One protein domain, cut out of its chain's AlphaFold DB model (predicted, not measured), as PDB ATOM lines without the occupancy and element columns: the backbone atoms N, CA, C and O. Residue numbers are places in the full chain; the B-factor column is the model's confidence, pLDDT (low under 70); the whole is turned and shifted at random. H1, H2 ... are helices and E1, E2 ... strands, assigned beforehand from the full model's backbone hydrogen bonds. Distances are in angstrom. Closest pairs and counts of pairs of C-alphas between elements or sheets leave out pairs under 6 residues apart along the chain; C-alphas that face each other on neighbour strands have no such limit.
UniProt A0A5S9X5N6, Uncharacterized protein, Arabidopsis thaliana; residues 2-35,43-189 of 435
ATOM      1  N   ASP A   2     -20.873  37.560  -7.727       41.66
ATOM      2  CA  ASP A   2     -20.111  36.906  -8.793       41.66
ATOM      3  C   ASP A   2     -21.056  35.995  -9.599       41.66
ATOM      4  O   ASP A   2     -21.581  35.016  -9.070       41.66
ATOM      5  N   SER A   3     -21.349  36.359 -10.851       48.44
ATOM      6  CA  SER A   3     -22.328  35.681 -11.721       48.44
ATOM      7  C   SER A   3     -21.889  34.279 -12.164       48.44
ATOM      8  O   SER A   3     -22.609  33.601 -12.894       48.44
ATOM      9  N   SER A   4     -20.712  33.836 -11.718       58.25
ATOM     10  CA  SER A   4     -20.112  32.538 -12.017       58.25
ATOM     11  C   SER A   4     -20.479  31.427 -11.019       58.25
ATOM     12  O   SER A   4     -20.252  30.252 -11.314       58.25
ATOM     13  N   VAL A   5     -21.070  31.762  -9.863       71.94
ATOM     14  CA  VAL A   5     -21.333  30.814  -8.764       71.94
ATOM     15  C   VAL A   5     -22.825  30.504  -8.627       71.94
ATOM     16  O   VAL A   5     -23.657  31.408  -8.577       71.94
ATOM     17  N   GLY A   6     -23.171  29.217  -8.524       73.75
ATOM     18  CA  GLY A   6     -24.539  28.783  -8.225       73.75
ATOM     19  C   GLY A   6     -24.974  29.142  -6.809       73.75
ATOM     20  O   GLY A   6     -24.201  28.993  -5.858       73.75
ATOM     21  N   GLY A   7     -26.215  29.604  -6.667       81.44
ATOM     22  CA  GLY A   7     -26.741  30.113  -5.402       81.44
ATOM     23  C   GLY A   7     -28.251  29.964  -5.273       81.44
ATOM     24  O   GLY A   7     -28.936  29.579  -6.219       81.44
ATOM     25  N   PHE A   8     -28.758  30.263  -4.081       85.69
ATOM     26  CA  PHE A   8     -30.171  30.147  -3.732       85.69
ATOM     27  C   PHE A   8     -30.822  31.519  -3.589       85.69
ATOM     28  O   PHE A   8     -30.199  32.443  -3.066       85.69
ATOM     29  N   TYR A   9     -32.081  31.613  -4.010       82.81
ATOM     30  CA  TYR A   9     -32.892  32.825  -3.939       82.81
ATOM     31  C   TYR A   9     -34.260  32.496  -3.363       82.81
ATOM     32  O   TYR A   9     -34.794  31.412  -3.595       82.81
ATOM     33  N   GLU A  10     -34.808  33.426  -2.591       83.25
ATOM     34  CA  GLU A  10     -36.128  33.284  -1.994       83.25
ATOM     35  C   GLU A  10     -37.205  33.513  -3.054       83.25
ATOM     36  O   GLU A  10     -37.189  34.514  -3.773       83.25
ATOM     37  N   VAL A  11     -38.113  32.550  -3.173       84.88
ATOM     38  CA  VAL A  11     -39.247  32.575  -4.090       84.88
ATOM     39  C   VAL A  11     -40.488  32.183  -3.303       84.88
ATOM     40  O   VAL A  11     -40.479  31.206  -2.551       84.88
ATOM     41  N   GLU A  12     -41.565  32.933  -3.494       82.06
ATOM     42  CA  GLU A  12     -42.879  32.560  -2.988       82.06
ATOM     43  C   GLU A  12     -43.527  31.575  -3.967       82.06
ATOM     44  O   GLU A  12     -43.697  31.873  -5.152       82.06
ATOM     45  N   LYS A  13     -43.846  30.374  -3.489       73.44
ATOM     46  CA  LYS A  13     -44.492  29.325  -4.275       73.44
ATOM     47  C   LYS A  13     -45.660  28.758  -3.481       73.44
ATOM     48  O   LYS A  13     -45.466  28.260  -2.376       73.44
ATOM     49  N   ASP A  14     -46.863  28.850  -4.044       74.31
ATOM     50  CA  ASP A  14     -48.102  28.354  -3.428       74.31
ATOM     51  C   ASP A  14     -48.340  28.912  -2.003       74.31
ATOM     52  O   ASP A  14     -48.816  28.205  -1.119       74.31
ATOM     53  N   GLY A  15     -47.966  30.179  -1.764       71.50
ATOM     54  CA  GLY A  15     -48.075  30.851  -0.459       71.50
ATOM     55  C   GLY A  15     -46.977  30.500   0.555       71.50
ATOM     56  O   GLY A  15     -47.015  30.980   1.685       71.50
ATOM     57  N   ASN A  16     -45.989  29.685   0.164       77.06
ATOM     58  CA  ASN A  16     -44.852  29.298   0.996       77.06
ATOM     59  C   ASN A  16     -43.545  29.928   0.500       77.06
ATOM     60  O   ASN A  16     -43.259  29.946  -0.699       77.06
ATOM     61  N   LEU A  17     -42.714  30.390   1.436       83.88
ATOM     62  CA  LEU A  17     -41.379  30.911   1.138       83.88
ATOM     63  C   LEU A  17     -40.387  29.755   1.009       83.88
ATOM     64  O   LEU A  17     -40.157  28.994   1.956       83.88
ATOM     65  N   VAL A  18     -39.781  29.628  -0.168       86.75
ATOM     66  CA  VAL A  18     -38.847  28.551  -0.508       86.75
ATOM     67  C   VAL A  18     -37.582  29.154  -1.104       86.75
ATOM     68  O   VAL A  18     -37.634  30.004  -1.987       86.75
ATOM     69  N   LEU A  19     -36.421  28.687  -0.658       85.94
ATOM     70  CA  LEU A  19     -35.151  28.977  -1.310       85.94
ATOM     71  C   LEU A  19     -34.974  28.024  -2.494       85.94
ATOM     72  O   LEU A  19     -34.847  26.808  -2.316       85.94
ATOM     73  N   VAL A  20     -34.943  28.575  -3.702       86.38
ATOM     74  CA  VAL A  20     -34.775  27.831  -4.952       86.38
ATOM     75  C   VAL A  20     -33.366  28.045  -5.485       86.38
ATOM     76  O   VAL A  20     -32.832  29.156  -5.456       86.38
ATOM     77  N   TYR A  21     -32.745  26.969  -5.958       84.69
ATOM     78  CA  TYR A  21     -31.424  27.029  -6.565       84.69
ATOM     79  C   TYR A  21     -31.493  27.613  -7.982       84.69
ATOM     80  O   TYR A  21     -32.262  27.145  -8.820       84.69
ATOM     81  N   HIS A  22     -30.630  28.585  -8.268       80.44
ATOM     82  CA  HIS A  22     -30.449  29.163  -9.594       80.44
ATOM     83  C   HIS A  22     -29.056  28.826 -10.127       80.44
ATOM     84  O   HIS A  22     -28.026  29.161  -9.533       80.44
ATOM     85  N   HIS A  23     -29.032  28.159 -11.280       79.19
ATOM     86  CA  HIS A  23     -27.794  27.821 -11.965       79.19
ATOM     87  C   HIS A  23     -27.283  29.043 -12.750       79.19
ATOM     88  O   HIS A  23     -28.031  29.560 -13.580       79.19
ATOM     89  N   PRO A  24     -26.000  29.439 -12.621       72.12
ATOM     90  CA  PRO A  24     -25.478  30.676 -13.218       72.12
ATOM     91  C   PRO A  24     -25.649  30.727 -14.745       72.12
ATOM     92  O   PRO A  24     -25.916  31.779 -15.312       72.12
ATOM     93  N   LYS A  25     -25.538  29.566 -15.405       71.44
ATOM     94  CA  LYS A  25     -25.667  29.422 -16.865       71.44
ATOM     95  C   LYS A  25     -27.027  28.943 -17.401       71.44
ATOM     96  O   LYS A  25     -27.489  29.483 -18.396       71.44
ATOM     97  N   TYR A  26     -27.656  27.927 -16.800       67.44
ATOM     98  CA  TYR A  26     -28.850  27.274 -17.372       67.44
ATOM     99  C   TYR A  26     -30.177  27.703 -16.735       67.44
ATOM    100  O   TYR A  26     -31.234  27.385 -17.267       67.44
ATOM    101  N   CYS A  27     -30.140  28.401 -15.598       65.69
ATOM    102  CA  CYS A  27     -31.322  28.977 -14.959       65.69
ATOM    103  C   CYS A  27     -30.937  30.308 -14.284       65.69
ATOM    104  O   CYS A  27     -30.958  30.408 -13.051       65.69
ATOM    105  N   PRO A  28     -30.482  31.301 -15.078       59.06
ATOM    106  CA  PRO A  28     -29.998  32.567 -14.548       59.06
ATOM    107  C   PRO A  28     -31.134  33.367 -13.905       59.06
ATOM    108  O   PRO A  28     -32.315  33.175 -14.198       59.06
ATOM    109  N   ILE A  29     -30.764  34.296 -13.026       55.72
ATOM    110  CA  ILE A  29     -31.706  35.199 -12.362       55.72
ATOM    111  C   ILE A  29     -32.370  36.084 -13.435       55.72
ATOM    112  O   ILE A  29     -31.675  36.546 -14.350       55.72
ATOM    113  N   PRO A  30     -33.676  36.392 -13.325       49.84
ATOM    114  CA  PRO A  30     -34.386  37.222 -14.303       49.84
ATOM    115  C   PRO A  30     -33.722  38.579 -14.604       49.84
ATOM    116  O   PRO A  30     -33.853  39.096 -15.706       49.84
ATOM    117  N   GLN A  31     -32.958  39.140 -13.658       50.41
ATOM    118  CA  GLN A  31     -32.310  40.454 -13.778       50.41
ATOM    119  C   GLN A  31     -31.012  40.464 -14.616       50.41
ATOM    120  O   GLN A  31     -30.442  41.527 -14.833       50.41
ATOM    121  N   THR A  32     -30.542  39.310 -15.105       44.91
ATOM    122  CA  THR A  32     -29.300  39.178 -15.906       44.91
ATOM    123  C   THR A  32     -29.531  38.957 -17.408       44.91
ATOM    124  O   THR A  32     -28.615  38.554 -18.122       44.91
ATOM    125  N   GLN A  33     -30.737  39.220 -17.923       40.69
ATOM    126  CA  GLN A  33     -31.033  39.059 -19.350       40.69
ATOM    127  C   GLN A  33     -30.280  40.085 -20.218       40.69
ATOM    128  O   GLN A  33     -30.756  41.191 -20.453       40.69
ATOM    129  N   THR A  34     -29.142  39.693 -20.791       35.00
ATOM    130  CA  THR A  34     -28.774  40.147 -22.139       35.00
ATOM    131  C   THR A  34     -29.385  39.168 -23.127       35.00
ATOM    132  O   THR A  34     -28.945  38.024 -23.238       35.00
ATOM    133  N   VAL A  35     -30.440  39.604 -23.811       35.81
ATOM    134  CA  VAL A  35     -31.061  38.859 -24.905       35.81
ATOM    135  C   VAL A  35     -30.048  38.760 -26.043       35.81
ATOM    136  O   VAL A  35     -29.821  39.724 -26.766       35.81
ATOM    137  N   PRO A  43     -28.186  22.336 -25.193       58.62
ATOM    138  CA  PRO A  43     -26.779  22.033 -24.977       58.62
ATOM    139  C   PRO A  43     -26.598  20.544 -24.660       58.62
ATOM    140  O   PRO A  43     -27.250  19.997 -23.769       58.62
ATOM    141  N   LEU A  44     -25.697  19.885 -25.392       71.12
ATOM    142  CA  LEU A  44     -25.260  18.527 -25.083       71.12
ATOM    143  C   LEU A  44     -24.333  18.566 -23.863       71.12
ATOM    144  O   LEU A  44     -23.474  19.442 -23.746       71.12
ATOM    145  N   PHE A  45     -24.475  17.593 -22.966       80.81
ATOM    146  CA  PHE A  45     -23.627  17.474 -21.781       80.81
ATOM    147  C   PHE A  45     -22.680  16.280 -21.895       80.81
ATOM    148  O   PHE A  45     -23.054  15.228 -22.413       80.81
ATOM    149  N   LEU A  46     -21.458  16.423 -21.385       81.69
ATOM    150  CA  LEU A  46     -20.498  15.331 -21.248       81.69
ATOM    151  C   LEU A  46     -20.981  14.337 -20.195       81.69
ATOM    152  O   LEU A  46     -21.377  14.713 -19.090       81.69
ATOM    153  N   CYS A  47     -20.850  13.045 -20.491       82.81
ATOM    154  CA  CYS A  47     -21.067  12.027 -19.477       82.81
ATOM    155  C   CYS A  47     -20.070  12.199 -18.311       82.81
ATOM    156  O   CYS A  47     -18.860  12.290 -18.549       82.81
ATOM    157  N   PRO A  48     -20.527  12.172 -17.042       79.75
ATOM    158  CA  PRO A  48     -19.657  12.212 -15.867       79.75
ATOM    159  C   PRO A  48     -18.515  11.182 -15.878       79.75
ATOM    160  O   PRO A  48     -17.418  11.482 -15.409       79.75
ATOM    161  N   ARG A  49     -18.711   9.993 -16.477       77.69
ATOM    162  CA  ARG A  49     -17.631   9.001 -16.659       77.69
ATOM    163  C   ARG A  49     -16.527   9.481 -17.604       77.69
ATOM    164  O   ARG A  49     -15.354   9.233 -17.330       77.69
ATOM    165  N   SER A  50     -16.873  10.196 -18.672       77.38
ATOM    166  CA  SER A  50     -15.884  10.822 -19.559       77.38
ATOM    167  C   SER A  50     -15.146  11.950 -18.834       77.38
ATOM    168  O   SER A  50     -13.926  12.046 -18.941       77.38
ATOM    169  N   ARG A  51     -15.853  12.743 -18.007       75.44
ATOM    170  CA  ARG A  51     -15.237  13.790 -17.164       75.44
ATOM    171  C   ARG A  51     -14.211  13.206 -16.185       75.44
ATOM    172  O   ARG A  51     -13.123  13.760 -16.064       75.44
ATOM    173  N   ARG A  52     -14.522  12.058 -15.565       73.19
ATOM    174  CA  ARG A  52     -13.615  11.303 -14.678       73.19
ATOM    175  C   ARG A  52     -12.318  10.902 -15.391       73.19
ATOM    176  O   ARG A  52     -11.230  11.146 -14.887       73.19
ATOM    177  N   ARG A  53     -12.426  10.298 -16.581       66.31
ATOM    178  CA  ARG A  53     -11.284   9.714 -17.315       66.31
ATOM    179  C   ARG A  53     -10.232  10.730 -17.766       66.31
ATOM    180  O   ARG A  53      -9.093  10.340 -18.003       66.31
ATOM    181  N   LYS A  54     -10.587  12.015 -17.861       63.69
ATOM    182  CA  LYS A  54      -9.642  13.092 -18.200       63.69
ATOM    183  C   LYS A  54      -8.682  13.440 -17.056       63.69
ATOM    184  O   LYS A  54      -7.701  14.137 -17.293       63.69
ATOM    185  N   ILE A  55      -8.929  12.944 -15.843       63.41
ATOM    186  CA  ILE A  55      -8.101  13.205 -14.666       63.41
ATOM    187  C   ILE A  55      -7.401  11.901 -14.262       63.41
ATOM    188  O   ILE A  55      -8.032  10.963 -13.782       63.41
ATOM    189  N   LYS A  56      -6.077  11.833 -14.448       56.72
ATOM    190  CA  LYS A  56      -5.239  10.782 -13.851       56.72
ATOM    191  C   LYS A  56      -4.896  11.205 -12.422       56.72
ATOM    192  O   LYS A  56      -4.004  12.024 -12.232       56.72
ATOM    193  N   SER A  57      -5.615  10.680 -11.432       63.22
ATOM    194  CA  SER A  57      -5.348  10.923 -10.008       63.22
ATOM    195  C   SER A  57      -5.176   9.600  -9.270       63.22
ATOM    196  O   SER A  57      -5.945   8.669  -9.498       63.22
ATOM    197  N   TYR A  58      -4.182   9.540  -8.381       62.31
ATOM    198  CA  TYR A  58      -3.975   8.438  -7.432       62.31
ATOM    199  C   TYR A  58      -4.698   8.664  -6.092       62.31
ATOM    200  O   TYR A  58      -4.674   7.792  -5.235       62.31
ATOM    201  N   SER A  59      -5.310   9.841  -5.900       70.38
ATOM    202  CA  SER A  59      -6.126  10.161  -4.723       70.38
ATOM    203  C   SER A  59      -7.566   9.697  -4.920       70.38
ATOM    204  O   SER A  59      -8.146   9.951  -5.980       70.38
ATOM    205  N   ASP A  60      -8.164   9.130  -3.870       74.00
ATOM    206  CA  ASP A  60      -9.572   8.710  -3.833       74.00
ATOM    207  C   ASP A  60     -10.544   9.884  -3.984       74.00
ATOM    208  O   ASP A  60     -11.689   9.702  -4.386       74.00
ATOM    209  N   THR A  61     -10.104  11.102  -3.648       79.56
ATOM    210  CA  THR A  61     -10.902  12.328  -3.781       79.56
ATOM    211  C   THR A  61     -10.107  13.396  -4.520       79.56
ATOM    212  O   THR A  61      -8.998  13.737  -4.102       79.56
ATOM    213  N   TYR A  62     -10.645  13.934  -5.616       82.44
ATOM    214  CA  TYR A  62      -9.969  14.961  -6.420       82.44
ATOM    215  C   TYR A  62     -10.946  15.974  -7.037       82.44
ATOM    216  O   TYR A  62     -12.081  15.612  -7.359       82.44
ATOM    217  N   PRO A  63     -10.540  17.249  -7.186       84.19
ATOM    218  CA  PRO A  63     -11.416  18.295  -7.701       84.19
ATOM    219  C   PRO A  63     -11.693  18.096  -9.194       84.19
ATOM    220  O   PRO A  63     -10.810  17.686  -9.953       84.19
ATOM    221  N   LEU A  64     -12.912  18.422  -9.633       79.50
ATOM    222  CA  LEU A  64     -13.203  18.570 -11.057       79.50
ATOM    223  C   LEU A  64     -12.899  20.001 -11.496       79.50
ATOM    224  O   LEU A  64     -13.343  20.957 -10.869       79.50
ATOM    225  N   ASN A  65     -12.216  20.129 -12.634       72.88
ATOM    226  CA  ASN A  65     -11.895  21.426 -13.242       72.88
ATOM    227  C   ASN A  65     -12.561  21.619 -14.618       72.88
ATOM    228  O   ASN A  65     -12.401  22.665 -15.238       72.88
ATOM    229  N   SER A  66     -13.285  20.616 -15.128       68.75
ATOM    230  CA  SER A  66     -13.911  20.651 -16.455       68.75
ATOM    231  C   SER A  66     -15.403  20.980 -16.388       68.75
ATOM    232  O   SER A  66     -16.149  20.398 -15.589       68.75
ATOM    233  N   SER A  67     -15.837  21.888 -17.271       69.38
ATOM    234  CA  SER A  67     -17.253  22.208 -17.498       69.38
ATOM    235  C   SER A  67     -18.034  20.954 -17.930       69.38
ATOM    236  O   SER A  67     -17.471  20.099 -18.623       69.38
ATOM    237  N   PRO A  68     -19.312  20.806 -17.535       73.50
ATOM    238  CA  PRO A  68     -20.155  19.704 -17.997       73.50
ATOM    239  C   PRO A  68     -20.570  19.812 -19.474       73.50
ATOM    240  O   PRO A  68     -21.141  18.861 -20.000       73.50
ATOM    241  N   GLU A  69     -20.302  20.928 -20.154       72.94
ATOM    242  CA  GLU A  69     -20.666  21.126 -21.563       72.94
ATOM    243  C   GLU A  69     -19.905  20.219 -22.527       72.94
ATOM    244  O   GLU A  69     -18.682  20.090 -22.467       72.94
ATOM    245  N   TYR A  70     -20.643  19.645 -23.472       61.78
ATOM    246  CA  TYR A  70     -20.080  18.949 -24.616       61.78
ATOM    247  C   TYR A  70     -19.924  19.921 -25.787       61.78
ATOM    248  O   TYR A  70     -20.909  20.367 -26.375       61.78
ATOM    249  N   VAL A  71     -18.679  20.236 -26.143       62.12
ATOM    250  CA  VAL A  71     -18.360  20.994 -27.358       62.12
ATOM    251  C   VAL A  71     -18.039  19.999 -28.472       62.12
ATOM    252  O   VAL A  71     -17.139  19.173 -28.322       62.12
ATOM    253  N   LEU A  72     -18.753  20.080 -29.598       55.66
ATOM    254  CA  LEU A  72     -18.438  19.353 -30.835       55.66
ATOM    255  C   LEU A  72     -17.162  19.940 -31.470       55.66
ATOM    256  O   LEU A  72     -17.221  20.670 -32.452       55.66
ATOM    257  N   SER A  73     -15.995  19.679 -30.879       48.31
ATOM    258  CA  SER A  73     -14.698  20.034 -31.467       48.31
ATOM    259  C   SER A  73     -14.134  18.873 -32.285       48.31
ATOM    260  O   SER A  73     -14.226  17.723 -31.869       48.31
ATOM    261  N   THR A  74     -13.459  19.171 -33.395       40.81
ATOM    262  CA  THR A  74     -12.780  18.219 -34.305       40.81
ATOM    263  C   THR A  74     -11.640  17.405 -33.666       40.81
ATOM    264  O   THR A  74     -11.031  16.571 -34.330       40.81
ATOM    265  N   THR A  75     -11.367  17.600 -32.374       43.56
ATOM    266  CA  THR A  75     -10.350  16.902 -31.572       43.56
ATOM    267  C   THR A  75     -10.954  16.079 -30.424       43.56
ATOM    268  O   THR A  75     -10.342  15.940 -29.364       43.56
ATOM    269  N   THR A  76     -12.155  15.511 -30.592       51.09
ATOM    270  CA  THR A  76     -12.691  14.546 -29.616       51.09
ATOM    271  C   THR A  76     -11.741  13.358 -29.484       51.09
ATOM    272  O   THR A  76     -11.544  12.596 -30.431       51.09
ATOM    273  N   THR A  77     -11.168  13.166 -28.294       53.91
ATOM    274  CA  THR A  77     -10.562  11.875 -27.942       53.91
ATOM    275  C   THR A  77     -11.620  10.781 -28.108       53.91
ATOM    276  O   THR A  77     -12.788  11.018 -27.802       53.91
ATOM    277  N   SER A  78     -11.245   9.586 -28.574       55.12
ATOM    278  CA  SER A  78     -12.167   8.498 -28.976       55.12
ATOM    279  C   SER A  78     -13.117   7.961 -27.884       55.12
ATOM    280  O   SER A  78     -13.848   7.005 -28.117       55.12
ATOM    281  N   HIS A  79     -13.102   8.556 -26.690       61.56
ATOM    282  CA  HIS A  79     -13.835   8.130 -25.498       61.56
ATOM    283  C   HIS A  79     -14.767   9.220 -24.933       61.56
ATOM    284  O   HIS A  79     -15.406   9.005 -23.898       61.56
ATOM    285  N   ASP A  80     -14.835  10.395 -25.566       72.19
ATOM    286  CA  ASP A  80     -15.793  11.432 -25.192       72.19
ATOM    287  C   ASP A  80     -17.177  11.078 -25.738       72.19
ATOM    288  O   ASP A  80     -17.359  10.867 -26.934       72.19
ATOM    289  N   HIS A  81     -18.166  11.007 -24.851       78.44
ATOM    290  CA  HIS A  81     -19.545  10.736 -25.233       78.44
ATOM    291  C   HIS A  81     -20.505  11.609 -24.426       78.44
ATOM    292  O   HIS A  81     -20.337  11.827 -23.218       78.44
ATOM    293  N   HIS A  82     -21.522  12.113 -25.115       81.25
ATOM    294  CA  HIS A  82     -22.539  12.971 -24.534       81.25
ATOM    295  C   HIS A  82     -23.670  12.151 -23.905       81.25
ATOM    296  O   HIS A  82     -23.745  10.924 -24.033       81.25
ATOM    297  N   VAL A  83     -24.538  12.849 -23.187       82.69
ATOM    298  CA  VAL A  83     -25.775  12.303 -22.634       82.69
ATOM    299  C   VAL A  83     -26.972  12.958 -23.307       82.69
ATOM    300  O   VAL A  83     -26.914  14.129 -23.681       82.69
ATOM    301  N   LEU A  84     -28.048  12.194 -23.464       81.44
ATOM    302  CA  LEU A  84     -29.285  12.633 -24.106       81.44
ATOM    303  C   LEU A  84     -30.423  12.656 -23.081       81.44
ATOM    304  O   LEU A  84     -30.457  11.761 -22.233       81.44
ATOM    305  N   PRO A  85     -31.343  13.634 -23.119       77.38
ATOM    306  CA  PRO A  85     -32.485  13.643 -22.211       77.38
ATOM    307  C   PRO A  85     -33.373  12.402 -22.413       77.38
ATOM    308  O   PRO A  85     -33.633  11.981 -23.540       77.38
ATOM    309  N   LEU A  86     -33.860  11.818 -21.319       72.81
ATOM    310  CA  LEU A  86     -34.780  10.674 -21.300       72.81
ATOM    311  C   LEU A  86     -36.230  11.151 -21.149       72.81
ATOM    312  O   LEU A  86     -36.841  10.999 -20.093       72.81
ATOM    313  N   PHE A  87     -36.810  11.699 -22.217       61.03
ATOM    314  CA  PHE A  87     -38.146  12.314 -22.162       61.03
ATOM    315  C   PHE A  87     -39.290  11.346 -21.790       61.03
ATOM    316  O   PHE A  87     -40.270  11.763 -21.180       61.03
ATOM    317  N   TRP A  88     -39.182  10.046 -22.097       53.28
ATOM    318  CA  TRP A  88     -40.222   9.049 -21.775       53.28
ATOM    319  C   TRP A  88     -40.259   8.602 -20.306       53.28
ATOM    320  O   TRP A  88     -41.141   7.834 -19.926       53.28
ATOM    321  N   CYS A  89     -39.319   9.059 -19.476       51.47
ATOM    322  CA  CYS A  89     -39.234   8.667 -18.068       51.47
ATOM    323  C   CYS A  89     -39.770   9.722 -17.085       51.47
ATOM    324  O   CYS A  89     -39.848   9.437 -15.895       51.47
ATOM    325  N   ASN A  90     -40.172  10.906 -17.556       51.66
ATOM    326  CA  ASN A  90     -40.533  12.038 -16.693       51.66
ATOM    327  C   ASN A  90     -41.867  11.876 -15.923       51.66
ATOM    328  O   ASN A  90     -42.201  12.747 -15.129       51.66
ATOM    329  N   ASN A  91     -42.604  10.769 -16.113       45.97
ATOM    330  CA  ASN A  91     -43.941  10.542 -15.535       45.97
ATOM    331  C   ASN A  91     -44.129   9.163 -14.856       45.97
ATOM    332  O   ASN A  91     -45.267   8.751 -14.633       45.97
ATOM    333  N   LYS A  92     -43.061   8.412 -14.558       45.44
ATOM    334  CA  LYS A  92     -43.162   7.163 -13.776       45.44
ATOM    335  C   LYS A  92     -42.408   7.314 -12.461       45.44
ATOM    336  O   LYS A  92     -41.258   7.746 -12.468       45.44
ATOM    337  N   GLU A  93     -43.047   6.938 -11.354       45.12
ATOM    338  CA  GLU A  93     -42.339   6.668 -10.103       45.12
ATOM    339  C   GLU A  93     -41.265   5.616 -10.406       45.12
ATOM    340  O   GLU A  93     -41.563   4.544 -10.932       45.12
ATOM    341  N   PHE A  94     -39.999   5.971 -10.203       50.03
ATOM    342  CA  PHE A  94     -38.899   5.043 -10.422       50.03
ATOM    343  C   PHE A  94     -38.831   4.057  -9.257       50.03
ATOM    344  O   PHE A  94     -38.899   4.466  -8.097       50.03
ATOM    345  N   ASP A  95     -38.638   2.776  -9.579       42.38
ATOM    346  CA  ASP A  95     -38.311   1.739  -8.603       42.38
ATOM    347  C   ASP A  95     -37.099   2.160  -7.760       42.38
ATOM    348  O   ASP A  95     -36.183   2.823  -8.261       42.38
ATOM    349  N   ALA A  96     -37.058   1.720  -6.499       44.25
ATOM    350  CA  ALA A  96     -35.943   1.955  -5.575       44.25
ATOM    351  C   ALA A  96     -34.566   1.544  -6.153       44.25
ATOM    352  O   ALA A  96     -33.549   2.114  -5.761       44.25
ATOM    353  N   ASP A  97     -34.551   0.645  -7.145       44.69
ATOM    354  CA  ASP A  97     -33.354   0.142  -7.833       44.69
ATOM    355  C   ASP A  97     -33.107   0.779  -9.225       44.69
ATOM    356  O   ASP A  97     -32.082   0.538  -9.865       44.69
ATOM    357  N   GLY A  98     -34.004   1.643  -9.719       53.41
ATOM    358  CA  GLY A  98     -33.934   2.285 -11.045       53.41
ATOM    359  C   GLY A  98     -33.037   3.533 -11.129       53.41
ATOM    360  O   GLY A  98     -33.228   4.370 -12.018       53.41
ATOM    361  N   GLY A  99     -32.104   3.684 -10.186       69.81
ATOM    362  CA  GLY A  99     -31.474   4.945  -9.791       69.81
ATOM    363  C   GLY A  99     -30.507   5.615 -10.779       69.81
ATOM    364  O   GLY A  99     -30.024   5.044 -11.757       69.81
ATOM    365  N   CYS A 100     -30.192   6.883 -10.492       78.62
ATOM    366  CA  CYS A 100     -29.090   7.603 -11.130       78.62
ATOM    367  C   CYS A 100     -27.742   7.023 -10.682       78.62
ATOM    368  O   CYS A 100     -27.499   6.890  -9.488       78.62
ATOM    369  N   TYR A 101     -26.835   6.778 -11.634       80.50
ATOM    370  CA  TYR A 101     -25.502   6.210 -11.380       80.50
ATOM    371  C   TYR A 101     -24.643   7.029 -10.404       80.50
ATOM    372  O   TYR A 101     -23.769   6.478  -9.753       80.50
ATOM    373  N   ILE A 102     -24.860   8.345 -10.318       80.81
ATOM    374  CA  ILE A 102     -24.044   9.249  -9.494       80.81
ATOM    375  C   ILE A 102     -24.520   9.312  -8.043       80.81
ATOM    376  O   ILE A 102     -23.705   9.535  -7.160       80.81
ATOM    377  N   CYS A 103     -25.822   9.176  -7.799       77.12
ATOM    378  CA  CYS A 103     -26.392   9.336  -6.463       77.12
ATOM    379  C   CYS A 103     -27.069   8.069  -5.926       77.12
ATOM    380  O   CYS A 103     -27.702   8.146  -4.875       77.12
ATOM    381  N   GLU A 104     -26.964   6.948  -6.652       74.19
ATOM    382  CA  GLU A 104     -27.563   5.640  -6.345       74.19
ATOM    383  C   GLU A 104     -29.026   5.742  -5.880       74.19
ATOM    384  O   GLU A 104     -29.402   5.299  -4.801       74.19
ATOM    385  N   GLY A 105     -29.875   6.363  -6.706       60.91
ATOM    386  CA  GLY A 105     -31.328   6.283  -6.497       60.91
ATOM    387  C   GLY A 105     -31.902   7.274  -5.484       60.91
ATOM    388  O   GLY A 105     -32.823   6.965  -4.734       60.91
ATOM    389  N   SER A 106     -31.426   8.523  -5.454       61.28
ATOM    390  CA  SER A 106     -32.251   9.570  -4.843       61.28
ATOM    391  C   SER A 106     -33.531   9.796  -5.656       61.28
ATOM    392  O   SER A 106     -33.446  10.200  -6.815       61.28
ATOM    393  N   ASN A 107     -34.703   9.696  -5.035       56.28
ATOM    394  CA  ASN A 107     -35.983  10.050  -5.673       56.28
ATOM    395  C   ASN A 107     -36.201  11.574  -5.784       56.28
ATOM    396  O   ASN A 107     -37.329  12.048  -5.800       56.28
ATOM    397  N   SER A 108     -35.131  12.373  -5.748       52.88
ATOM    398  CA  SER A 108     -35.198  13.838  -5.635       52.88
ATOM    399  C   SER A 108     -34.855  14.582  -6.925       52.88
ATOM    400  O   SER A 108     -34.973  15.801  -6.934       52.88
ATOM    401  N   GLY A 109     -34.404  13.889  -7.974       56.00
ATOM    402  CA  GLY A 109     -34.150  14.508  -9.276       56.00
ATOM    403  C   GLY A 109     -35.391  14.450 -10.160       56.00
ATOM    404  O   GLY A 109     -36.101  13.444 -10.159       56.00
ATOM    405  N   THR A 110     -35.660  15.534 -10.886       60.62
ATOM    406  CA  THR A 110     -36.916  15.709 -11.638       60.62
ATOM    407  C   THR A 110     -36.822  15.235 -13.086       60.62
ATOM    408  O   THR A 110     -37.812  14.779 -13.644       60.62
ATOM    409  N   ASP A 111     -35.629  15.319 -13.681       67.31
ATOM    410  CA  ASP A 111     -35.358  14.986 -15.082       67.31
ATOM    411  C   ASP A 111     -34.169  14.023 -15.194       67.31
ATOM    412  O   ASP A 111     -33.171  14.149 -14.470       67.31
ATOM    413  N   TYR A 112     -34.232  13.101 -16.157       77.06
ATOM    414  CA  TYR A 112     -33.164  12.135 -16.416       77.06
ATOM    415  C   TYR A 112     -32.498  12.338 -17.776       77.06
ATOM    416  O   TYR A 112     -33.111  12.740 -18.762       77.06
ATOM    417  N   TYR A 113     -31.230  11.963 -17.830       81.81
ATOM    418  CA  TYR A 113     -30.437  11.810 -19.036       81.81
ATOM    419  C   TYR A 113     -29.876  10.391 -19.111       81.81
ATOM    420  O   TYR A 113     -29.616   9.744 -18.093       81.81
ATOM    421  N   PHE A 114     -29.639   9.922 -20.329       82.56
ATOM    422  CA  PHE A 114     -29.029   8.635 -20.616       82.56
ATOM    423  C   PHE A 114     -27.710   8.805 -21.346       82.56
ATOM    424  O   PHE A 114     -27.603   9.569 -22.307       82.56
ATOM    425  N   CYS A 115     -26.716   8.031 -20.931       84.25
ATOM    426  CA  CYS A 115     -25.522   7.824 -21.726       84.25
ATOM    427  C   CYS A 115     -25.641   6.499 -22.481       84.25
ATOM    428  O   CYS A 115     -25.512   5.446 -21.860       84.25
ATOM    429  N   ASN A 116     -25.803   6.546 -23.806       81.25
ATOM    430  CA  ASN A 116     -25.908   5.331 -24.621       81.25
ATOM    431  C   ASN A 116     -24.635   4.470 -24.578       81.25
ATOM    432  O   ASN A 116     -24.708   3.252 -24.549       81.25
ATOM    433  N   TYR A 117     -23.460   5.102 -24.519       82.69
ATOM    434  CA  TYR A 117     -22.185   4.384 -24.512       82.69
ATOM    435  C   TYR A 117     -21.919   3.641 -23.195       82.69
ATOM    436  O   TYR A 117     -21.372   2.545 -23.183       82.69
ATOM    437  N   CYS A 118     -22.283   4.253 -22.066       83.44
ATOM    438  CA  CYS A 118     -22.074   3.671 -20.740       83.44
ATOM    439  C   CYS A 118     -23.280   2.871 -20.232       83.44
ATOM    440  O   CYS A 118     -23.166   2.258 -19.172       83.44
ATOM    441  N   SER A 119     -24.420   2.933 -20.922       83.38
ATOM    442  CA  SER A 119     -25.706   2.376 -20.487       83.38
ATOM    443  C   SER A 119     -26.118   2.810 -19.072       83.38
ATOM    444  O   SER A 119     -26.623   2.009 -18.292       83.38
ATOM    445  N   ILE A 120     -25.892   4.084 -18.723       82.50
ATOM    446  CA  ILE A 120     -26.216   4.641 -17.396       82.50
ATOM    447  C   ILE A 120     -27.266   5.749 -17.470       82.50
ATOM    448  O   ILE A 120     -27.278   6.550 -18.408       82.50
ATOM    449  N   LYS A 121     -28.095   5.825 -16.424       83.19
ATOM    450  CA  LYS A 121     -29.068   6.897 -16.186       83.19
ATOM    451  C   LYS A 121     -28.506   7.916 -15.200       83.19
ATOM    452  O   LYS A 121     -27.807   7.559 -14.248       83.19
ATOM    453  N   LEU A 122     -28.801   9.189 -15.421       81.81
ATOM    454  CA  LEU A 122     -28.249  10.302 -14.659       81.81
ATOM    455  C   LEU A 122     -29.315  11.363 -14.411       81.81
ATOM    456  O   LEU A 122     -30.029  11.721 -15.339       81.81
ATOM    457  N   HIS A 123     -29.392  11.897 -13.194       82.38
ATOM    458  CA  HIS A 123     -30.198  13.087 -12.928       82.38
ATOM    459  C   HIS A 123     -29.610  14.309 -13.627       82.38
ATOM    460  O   HIS A 123     -28.385  14.452 -13.725       82.38
ATOM    461  N   LYS A 124     -30.483  15.214 -14.063       81.81
ATOM    462  CA  LYS A 124     -30.109  16.518 -14.616       81.81
ATOM    463  C   LYS A 124     -29.177  17.290 -13.684       81.81
ATOM    464  O   LYS A 124     -28.154  17.791 -14.135       81.81
ATOM    465  N   GLU A 125     -29.470  17.314 -12.389       84.38
ATOM    466  CA  GLU A 125     -28.697  18.009 -11.352       84.38
ATOM    467  C   GLU A 125     -27.280  17.434 -11.206       84.38
ATOM    468  O   GLU A 125     -26.318  18.178 -11.008       84.38
ATOM    469  N   CYS A 126     -27.125  16.113 -11.362       84.81
ATOM    470  CA  CYS A 126     -25.828  15.421 -11.345       84.81
ATOM    471  C   CYS A 126     -24.968  15.731 -12.580       84.81
ATOM    472  O   CYS A 126     -23.748  15.571 -12.549       84.81
ATOM    473  N   ILE A 127     -25.592  16.137 -13.686       84.12
ATOM    474  CA  ILE A 127     -24.897  16.496 -14.925       84.12
ATOM    475  C   ILE A 127     -24.574  17.983 -14.938       84.12
ATOM    476  O   ILE A 127     -23.437  18.367 -15.197       84.12
ATOM    477  N   GLN A 128     -25.562  18.809 -14.608       83.69
ATOM    478  CA  GLN A 128     -25.490  20.267 -14.592       83.69
ATOM    479  C   GLN A 128     -24.850  20.807 -13.306       83.69
ATOM    480  O   GLN A 128     -25.040  21.967 -12.964       83.69
ATOM    481  N   SER A 129     -24.099  19.983 -12.570       85.31
ATOM    482  CA  SER A 129     -23.398  20.407 -11.358       85.31
ATOM    483  C   SER A 129     -22.308  21.433 -11.699       85.31
ATOM    484  O   SER A 129     -21.336  21.054 -12.370       85.31
ATOM    485  N   PRO A 130     -22.417  22.708 -11.270       84.12
ATOM    486  CA  PRO A 130     -21.320  23.653 -11.425       84.12
ATOM    487  C   PRO A 130     -20.122  23.257 -10.560       84.12
ATOM    488  O   PRO A 130     -20.200  22.417  -9.666       84.12
ATOM    489  N   LEU A 131     -18.980  23.885 -10.827       85.38
ATOM    490  CA  LEU A 131     -17.744  23.580 -10.107       85.38
ATOM    491  C   LEU A 131     -17.736  24.128  -8.678       85.38
ATOM    492  O   LEU A 131     -17.059  23.565  -7.824       85.38
ATOM    493  N   ILE A 132     -18.457  25.222  -8.427       88.12
ATOM    494  CA  ILE A 132     -18.494  25.915  -7.139       88.12
ATOM    495  C   ILE A 132     -19.933  26.356  -6.859       88.12
ATOM    496  O   ILE A 132     -20.608  26.882  -7.747       88.12
ATOM    497  N   ILE A 133     -20.384  26.170  -5.619       89.44
ATOM    498  CA  ILE A 133     -21.681  26.655  -5.135       89.44
ATOM    499  C   ILE A 133     -21.546  27.351  -3.784       89.44
ATOM    500  O   ILE A 133     -20.664  27.026  -2.981       89.44
ATOM    501  N   LYS A 134     -22.477  28.264  -3.505       88.25
ATOM    502  CA  LYS A 134     -22.732  28.781  -2.158       88.25
ATOM    503  C   LYS A 134     -24.069  28.235  -1.666       88.25
ATOM    504  O   LYS A 134     -25.105  28.516  -2.266       88.25
ATOM    505  N   HIS A 135     -24.048  27.450  -0.592       88.12
ATOM    506  CA  HIS A 135     -25.226  26.715  -0.131       88.12
ATOM    507  C   HIS A 135     -25.756  27.261   1.211       88.12
ATOM    508  O   HIS A 135     -24.955  27.439   2.128       88.12
ATOM    509  N   PRO A 136     -27.078  27.467   1.397       86.44
ATOM    510  CA  PRO A 136     -27.651  28.002   2.640       86.44
ATOM    511  C   PRO A 136     -27.340  27.186   3.899       86.44
ATOM    512  O   PRO A 136     -27.167  27.757   4.966       86.44
ATOM    513  N   TYR A 137     -27.225  25.859   3.788       81.75
ATOM    514  CA  TYR A 137     -26.774  24.997   4.898       81.75
ATOM    515  C   TYR A 137     -25.304  25.185   5.281       81.75
ATOM    516  O   TYR A 137     -24.910  24.762   6.356       81.75
ATOM    517  N   HIS A 138     -24.486  25.781   4.417       82.38
ATOM    518  CA  HIS A 138     -23.071  26.011   4.673       82.38
ATOM    519  C   HIS A 138     -22.674  27.415   4.182       82.38
ATOM    520  O   HIS A 138     -21.959  27.541   3.190       82.38
ATOM    521  N   PRO A 139     -23.179  28.488   4.824       83.06
ATOM    522  CA  PRO A 139     -23.074  29.849   4.291       83.06
ATOM    523  C   PRO A 139     -21.665  30.451   4.407       83.06
ATOM    524  O   PRO A 139     -21.343  31.382   3.666       83.06
ATOM    525  N   GLU A 140     -20.851  29.925   5.329       83.62
ATOM    526  CA  GLU A 140     -19.523  30.444   5.680       83.62
ATOM    527  C   GLU A 140     -18.472  30.171   4.596       83.62
ATOM    528  O   GLU A 140     -17.534  30.949   4.429       83.62
ATOM    529  N   HIS A 141     -18.627  29.086   3.828       87.12
ATOM    530  CA  HIS A 141     -17.677  28.704   2.786       87.12
ATOM    531  C   HIS A 141     -18.370  28.255   1.505       87.12
ATOM    532  O   HIS A 141     -19.513  27.802   1.492       87.12
ATOM    533  N   TYR A 142     -17.623  28.327   0.410       89.75
ATOM    534  CA  TYR A 142     -18.021  27.728  -0.851       89.75
ATOM    535  C   TYR A 142     -17.755  26.223  -0.835       89.75
ATOM    536  O   TYR A 142     -16.779  25.751  -0.246       89.75
ATOM    537  N   LEU A 143     -18.618  25.476  -1.515       90.75
ATOM    538  CA  LEU A 143     -18.410  24.058  -1.770       90.75
ATOM    539  C   LEU A 143     -17.917  23.882  -3.203       90.75
ATOM    540  O   LEU A 143     -18.536  24.393  -4.137       90.75
ATOM    541  N   GLN A 144     -16.829  23.137  -3.375       92.31
ATOM    542  CA  GLN A 144     -16.271  22.814  -4.687       92.31
ATOM    543  C   GLN A 144     -16.658  21.387  -5.087       92.31
ATOM    544  O   GLN A 144     -16.798  20.515  -4.231       92.31
ATOM    545  N   LEU A 145     -16.852  21.139  -6.382       90.56
ATOM    546  CA  LEU A 145     -17.206  19.829  -6.921       90.56
ATOM    547  C   LEU A 145     -15.971  18.921  -7.041       90.56
ATOM    548  O   LEU A 145     -14.971  19.267  -7.670       90.56
ATOM    549  N   PHE A 146     -16.071  17.730  -6.467       89.25
ATOM    550  CA  PHE A 146     -15.052  16.690  -6.440       89.25
ATOM    551  C   PHE A 146     -15.613  15.376  -6.982       89.25
ATOM    552  O   PHE A 146     -16.822  15.140  -6.987       89.25
ATOM    553  N   PHE A 147     -14.701  14.514  -7.421       86.62
ATOM    554  CA  PHE A 147     -14.961  13.101  -7.611       86.62
ATOM    555  C   PHE A 147     -14.437  12.345  -6.391       86.62
ATOM    556  O   PHE A 147     -13.317  12.614  -5.958       86.62
ATOM    557  N   HIS A 148     -15.220  11.410  -5.867       83.94
ATOM    558  CA  HIS A 148     -14.905  10.575  -4.720       83.94
ATOM    559  C   HIS A 148     -15.143   9.099  -5.047       83.94
ATOM    560  O   HIS A 148     -16.218   8.728  -5.521       83.94
ATOM    561  N   ASP A 149     -14.133   8.267  -4.815       76.25
ATOM    562  CA  ASP A 149     -14.205   6.813  -4.940       76.25
ATOM    563  C   ASP A 149     -14.385   6.181  -3.543       76.25
ATOM    564  O   ASP A 149     -13.554   6.384  -2.658       76.25
ATOM    565  N   ASP A 150     -15.476   5.435  -3.333       68.31
ATOM    566  CA  ASP A 150     -15.932   4.925  -2.015       68.31
ATOM    567  C   ASP A 150     -15.126   3.701  -1.520       68.31
ATOM    568  O   ASP A 150     -15.501   3.035  -0.558       68.31
ATOM    569  N   ASN A 151     -13.994   3.371  -2.154       63.97
ATOM    570  CA  ASN A 151     -13.238   2.157  -1.819       63.97
ATOM    571  C   ASN A 151     -12.627   2.176  -0.402       63.97
ATOM    572  O   ASN A 151     -12.307   1.110   0.122       63.97
ATOM    573  N   PHE A 152     -12.477   3.347   0.240       54.62
ATOM    574  CA  PHE A 152     -11.742   3.456   1.513       54.62
ATOM    575  C   PHE A 152     -12.375   4.338   2.600       54.62
ATOM    576  O   PHE A 152     -12.085   4.129   3.781       54.62
ATOM    577  N   ARG A 153     -13.225   5.323   2.268       66.69
ATOM    578  CA  ARG A 153     -13.835   6.226   3.264       66.69
ATOM    579  C   ARG A 153     -15.306   6.466   2.969       66.69
ATOM    580  O   ARG A 153     -15.635   7.153   2.015       66.69
ATOM    581  N   LYS A 154     -16.176   6.002   3.868       73.81
ATOM    582  CA  LYS A 154     -17.609   6.304   3.807       73.81
ATOM    583  C   LYS A 154     -17.830   7.771   4.165       73.81
ATOM    584  O   LYS A 154     -17.676   8.155   5.323       73.81
ATOM    585  N   ILE A 155     -18.194   8.573   3.174       83.75
ATOM    586  CA  ILE A 155     -18.578   9.972   3.354       83.75
ATOM    587  C   ILE A 155     -20.101  10.067   3.416       83.75
ATOM    588  O   ILE A 155     -20.786   9.449   2.608       83.75
ATOM    589  N   GLU A 156     -20.646  10.859   4.338       84.19
ATOM    590  CA  GLU A 156     -22.088  11.113   4.436       84.19
ATOM    591  C   GLU A 156     -22.443  12.517   3.933       84.19
ATOM    592  O   GLU A 156     -21.754  13.500   4.206       84.19
ATOM    593  N   CYS A 157     -23.543  12.618   3.190       83.38
ATOM    594  CA  CYS A 157     -24.070  13.888   2.708       83.38
ATOM    595  C   CYS A 157     -24.736  14.676   3.840       83.38
ATOM    596  O   CYS A 157     -25.675  14.191   4.469       83.38
ATOM    597  N   LEU A 158     -24.350  15.940   4.011       80.75
ATOM    598  CA  LEU A 158     -24.859  16.826   5.059       80.75
ATOM    599  C   LEU A 158     -26.368  17.091   4.977       80.75
ATOM    600  O   LEU A 158     -27.003  17.408   5.977       80.75
ATOM    601  N   CYS A 159     -26.960  16.962   3.788       80.19
ATOM    602  CA  CYS A 159     -28.383  17.216   3.580       80.19
ATOM    603  C   CYS A 159     -29.264  15.991   3.860       80.19
ATOM    604  O   CYS A 159     -30.396  16.161   4.301       80.19
ATOM    605  N   CYS A 160     -28.804  14.773   3.546       77.81
ATOM    606  CA  CYS A 160     -29.654  13.576   3.613       77.81
ATOM    607  C   CYS A 160     -29.095  12.433   4.468       77.81
ATOM    608  O   CYS A 160     -29.763  11.415   4.608       77.81
ATOM    609  N   GLY A 161     -27.872  12.552   4.992       76.69
ATOM    610  CA  GLY A 161     -27.213  11.522   5.803       76.69
ATOM    611  C   GLY A 161     -26.884  10.221   5.059       76.69
ATOM    612  O   GLY A 161     -26.394   9.274   5.666       76.69
ATOM    613  N   ARG A 162     -27.161  10.132   3.750       78.50
ATOM    614  CA  ARG A 162     -26.797   8.971   2.926       78.50
ATOM    615  C   ARG A 162     -25.350   9.070   2.468       78.50
ATOM    616  O   ARG A 162     -24.804  10.169   2.356       78.50
ATOM    617  N   LYS A 163     -24.768   7.917   2.135       82.00
ATOM    618  CA  LYS A 163     -23.417   7.842   1.581       82.00
ATOM    619  C   LYS A 163     -23.292   8.685   0.312       82.00
ATOM    620  O   LYS A 163     -24.130   8.600  -0.589       82.00
ATOM    621  N   ALA A 164     -22.253   9.503   0.250       81.56
ATOM    622  CA  ALA A 164     -21.926  10.361  -0.872       81.56
ATOM    623  C   ALA A 164     -20.723   9.790  -1.617       81.56
ATOM    624  O   ALA A 164     -19.654   9.613  -1.046       81.56
ATOM    625  N   HIS A 165     -20.932   9.489  -2.892       80.56
ATOM    626  CA  HIS A 165     -19.998   8.771  -3.744       80.56
ATOM    627  C   HIS A 165     -20.018   9.407  -5.145       80.56
ATOM    628  O   HIS A 165     -20.920  10.179  -5.478       80.56
ATOM    629  N   TRP A 166     -18.995   9.133  -5.953       85.44
ATOM    630  CA  TRP A 166     -18.794   9.742  -7.269       85.44
ATOM    631  C   TRP A 166     -18.751  11.275  -7.220       85.44
ATOM    632  O   TRP A 166     -17.770  11.826  -6.743       85.44
ATOM    633  N   LEU A 167     -19.755  11.990  -7.735       87.75
ATOM    634  CA  LEU A 167     -19.745  13.454  -7.724       87.75
ATOM    635  C   LEU A 167     -20.264  13.974  -6.389       87.75
ATOM    636  O   LEU A 167     -21.411  13.727  -6.025       87.75
ATOM    637  N   ILE A 168     -19.431  14.751  -5.703       90.06
ATOM    638  CA  ILE A 168     -19.750  15.344  -4.408       90.06
ATOM    639  C   ILE A 168     -19.298  16.798  -4.357       90.06
ATOM    640  O   ILE A 168     -18.263  17.168  -4.899       90.06
ATOM    641  N   TYR A 169     -20.056  17.631  -3.668       91.31
ATOM    642  CA  TYR A 169     -19.593  18.932  -3.219       91.31
ATOM    643  C   TYR A 169     -18.835  18.774  -1.910       91.31
ATOM    644  O   TYR A 169     -19.329  18.112  -1.001       91.31
ATOM    645  N   HIS A 170     -17.657  19.380  -1.811       91.12
ATOM    646  CA  HIS A 170     -16.770  19.285  -0.662       91.12
ATOM    647  C   HIS A 170     -16.267  20.673  -0.250       91.12
ATOM    648  O   HIS A 170     -15.794  21.453  -1.079       91.12
ATOM    649  N   CYS A 171     -16.354  20.974   1.046       89.88
ATOM    650  CA  CYS A 171     -15.643  22.084   1.672       89.88
ATOM    651  C   CYS A 171     -14.415  21.526   2.390       89.88
ATOM    652  O   CYS A 171     -14.550  20.872   3.423       89.88
ATOM    653  N   THR A 172     -13.220  21.817   1.878       86.81
ATOM    654  CA  THR A 172     -11.955  21.349   2.464       86.81
ATOM    655  C   THR A 172     -11.689  21.939   3.851       86.81
ATOM    656  O   THR A 172     -11.098  21.263   4.689       86.81
ATOM    657  N   THR A 173     -12.174  23.155   4.127       86.75
ATOM    658  CA  THR A 173     -12.024  23.832   5.427       86.75
ATOM    659  C   THR A 173     -12.822  23.146   6.533       86.75
ATOM    660  O   THR A 173     -12.316  22.946   7.634       86.75
ATOM    661  N   CYS A 174     -14.073  22.776   6.249       84.31
ATOM    662  CA  CYS A 174     -14.988  22.210   7.243       84.31
ATOM    663  C   CYS A 174     -15.164  20.694   7.141       84.31
ATOM    664  O   CYS A 174     -15.863  20.130   7.979       84.31
ATOM    665  N   GLN A 175     -14.570  20.048   6.131       86.25
ATOM    666  CA  GLN A 175     -14.792  18.633   5.806       86.25
ATOM    667  C   GLN A 175     -16.290  18.313   5.640       86.25
ATOM    668  O   GLN A 175     -16.789  17.293   6.109       86.25
ATOM    669  N   ALA A 176     -17.027  19.229   5.003       85.56
ATOM    670  CA  ALA A 176     -18.461  19.093   4.759       85.56
ATOM    671  C   ALA A 176     -18.710  18.575   3.341       85.56
ATOM    672  O   ALA A 176     -18.107  19.080   2.390       85.56
ATOM    673  N   PHE A 177     -19.620  17.609   3.204       88.00
ATOM    674  CA  PHE A 177     -19.885  16.915   1.945       88.00
ATOM    675  C   PHE A 177     -21.364  16.950   1.576       88.00
ATOM    676  O   PHE A 177     -22.225  16.833   2.445       88.00
ATOM    677  N   MET A 178     -21.690  17.090   0.292       88.56
ATOM    678  CA  MET A 178     -23.077  17.124  -0.172       88.56
ATOM    679  C   MET A 178     -23.227  16.501  -1.562       88.56
ATOM    680  O   MET A 178     -22.411  16.743  -2.447       88.56
ATOM    681  N   HIS A 179     -24.292  15.730  -1.791       88.06
ATOM    682  CA  HIS A 179     -24.637  15.283  -3.144       88.06
ATOM    683  C   HIS A 179     -25.048  16.476  -4.026       88.06
ATOM    684  O   HIS A 179     -25.738  17.368  -3.531       88.06
ATOM    685  N   PRO A 180     -24.759  16.470  -5.338       88.06
ATOM    686  CA  PRO A 180     -25.197  17.533  -6.241       88.06
ATOM    687  C   PRO A 180     -26.714  17.745  -6.276       88.06
ATOM    688  O   PRO A 180     -27.185  18.870  -6.171       88.06
ATOM    689  N   ILE A 181     -27.478  16.656  -6.321       85.94
ATOM    690  CA  ILE A 181     -28.945  16.646  -6.179       85.94
ATOM    691  C   ILE A 181     -29.433  17.334  -4.896       85.94
ATOM    692  O   ILE A 181     -30.402  18.081  -4.920       85.94
ATOM    693  N   CYS A 182     -28.761  17.113  -3.763       85.75
ATOM    694  CA  CYS A 182     -29.114  17.728  -2.491       85.75
ATOM    695  C   CYS A 182     -28.759  19.213  -2.497       85.75
ATOM    696  O   CYS A 182     -29.506  20.014  -1.950       85.75
ATOM    697  N   ALA A 183     -27.657  19.563  -3.157       88.25
ATOM    698  CA  ALA A 183     -27.173  20.928  -3.278       88.25
ATOM    699  C   ALA A 183     -28.024  21.832  -4.165       88.25
ATOM    700  O   ALA A 183     -27.865  23.047  -4.116       88.25
ATOM    701  N   MET A 184     -28.893  21.245  -4.985       86.75
ATOM    702  CA  MET A 184     -29.824  21.966  -5.852       86.75
ATOM    703  C   MET A 184     -31.280  21.786  -5.422       86.75
ATOM    704  O   MET A 184     -32.182  22.326  -6.061       86.75
ATOM    705  N   LYS A 185     -31.528  21.023  -4.351       85.88
ATOM    706  CA  LYS A 185     -32.877  20.765  -3.862       85.88
ATOM    707  C   LYS A 185     -33.461  22.052  -3.270       85.88
ATOM    708  O   LYS A 185     -32.775  22.693  -2.476       85.88
ATOM    709  N   PRO A 186     -34.722  22.406  -3.577       86.44
ATOM    710  CA  PRO A 186     -35.391  23.518  -2.916       86.44
ATOM    711  C   PRO A 186     -35.400  23.342  -1.394       86.44
ATOM    712  O   PRO A 186     -35.660  22.243  -0.892       86.44
ATOM    713  N   ILE A 187     -35.125  24.424  -0.668       86.75
ATOM    714  CA  ILE A 187     -35.099  24.439   0.795       86.75
ATOM    715  C   ILE A 187     -36.317  25.231   1.270       86.75
ATOM    716  O   ILE A 187     -36.390  26.431   1.002       86.75
ATOM    717  N   PRO A 188     -37.272  24.603   1.971       87.12
ATOM    718  CA  PRO A 188     -38.360  25.332   2.611       87.12
ATOM    719  C   PRO A 188     -37.787  26.346   3.606       87.12
ATOM    720  O   PRO A 188     -37.097  25.964   4.552       87.12
ATOM    721  N   PHE A 189     -38.014  27.637   3.377       85.38
ATOM    722  CA  PHE A 189     -37.529  28.674   4.287       85.38
ATOM    723  C   PHE A 189     -38.453  28.803   5.494       85.38
ATOM    724  O   PHE A 189     -37.993  28.881   6.632       85.38
TER     725      PHE A 189
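AT A GLANCE: This is residues 2 to 35 and 43 to 189 of the 435 residues of an uncharacterized protein of Arabidopsis thaliana (UniProt A0A5S9X5N6). This domain has little regular structure: short helices H2 and H3 sit between sheet E4-E5-E6 and the strongly twisted, branched sheet of E3 and E7 to E10, while hairpin E1-E2 makes one far end. The printed part is compact and mixed, 181 residues with three named helices and ten antiparallel strands, radius of gyration of the C-alphas 16.4 A, spans 49 by 39 by 38 A.

HOW THE PARTS SIT: In the hairpin of E1, residues 7 to 13, and E2, 16 to 22, N 9 and O 20 are within hydrogen-bond range, 2.9 A. H2, 124 to 127, touches H3, 180 to 183; closest C-alphas 125 and 181, 5.4 A.

IN THESE COORDINATES: H1 is residues 48 to 53, E3 61 to 63, E4 82 to 85, E5 112 to 115, E6 120 to 123, E7 132 to 135, E8 138 to 148, E9 166 to 171, E10 176 to 178. C-alpha 7 is at (-26.741, 30.113, -5.402), C-alpha 183 at (-27.173, 20.928, -3.278).

THE WHOLE: Residues 36 to 42 are cut out; C-alphas 35 and 43 are 17.4 A apart. Links E3-E4, E4-E5 and E8-E9 are long.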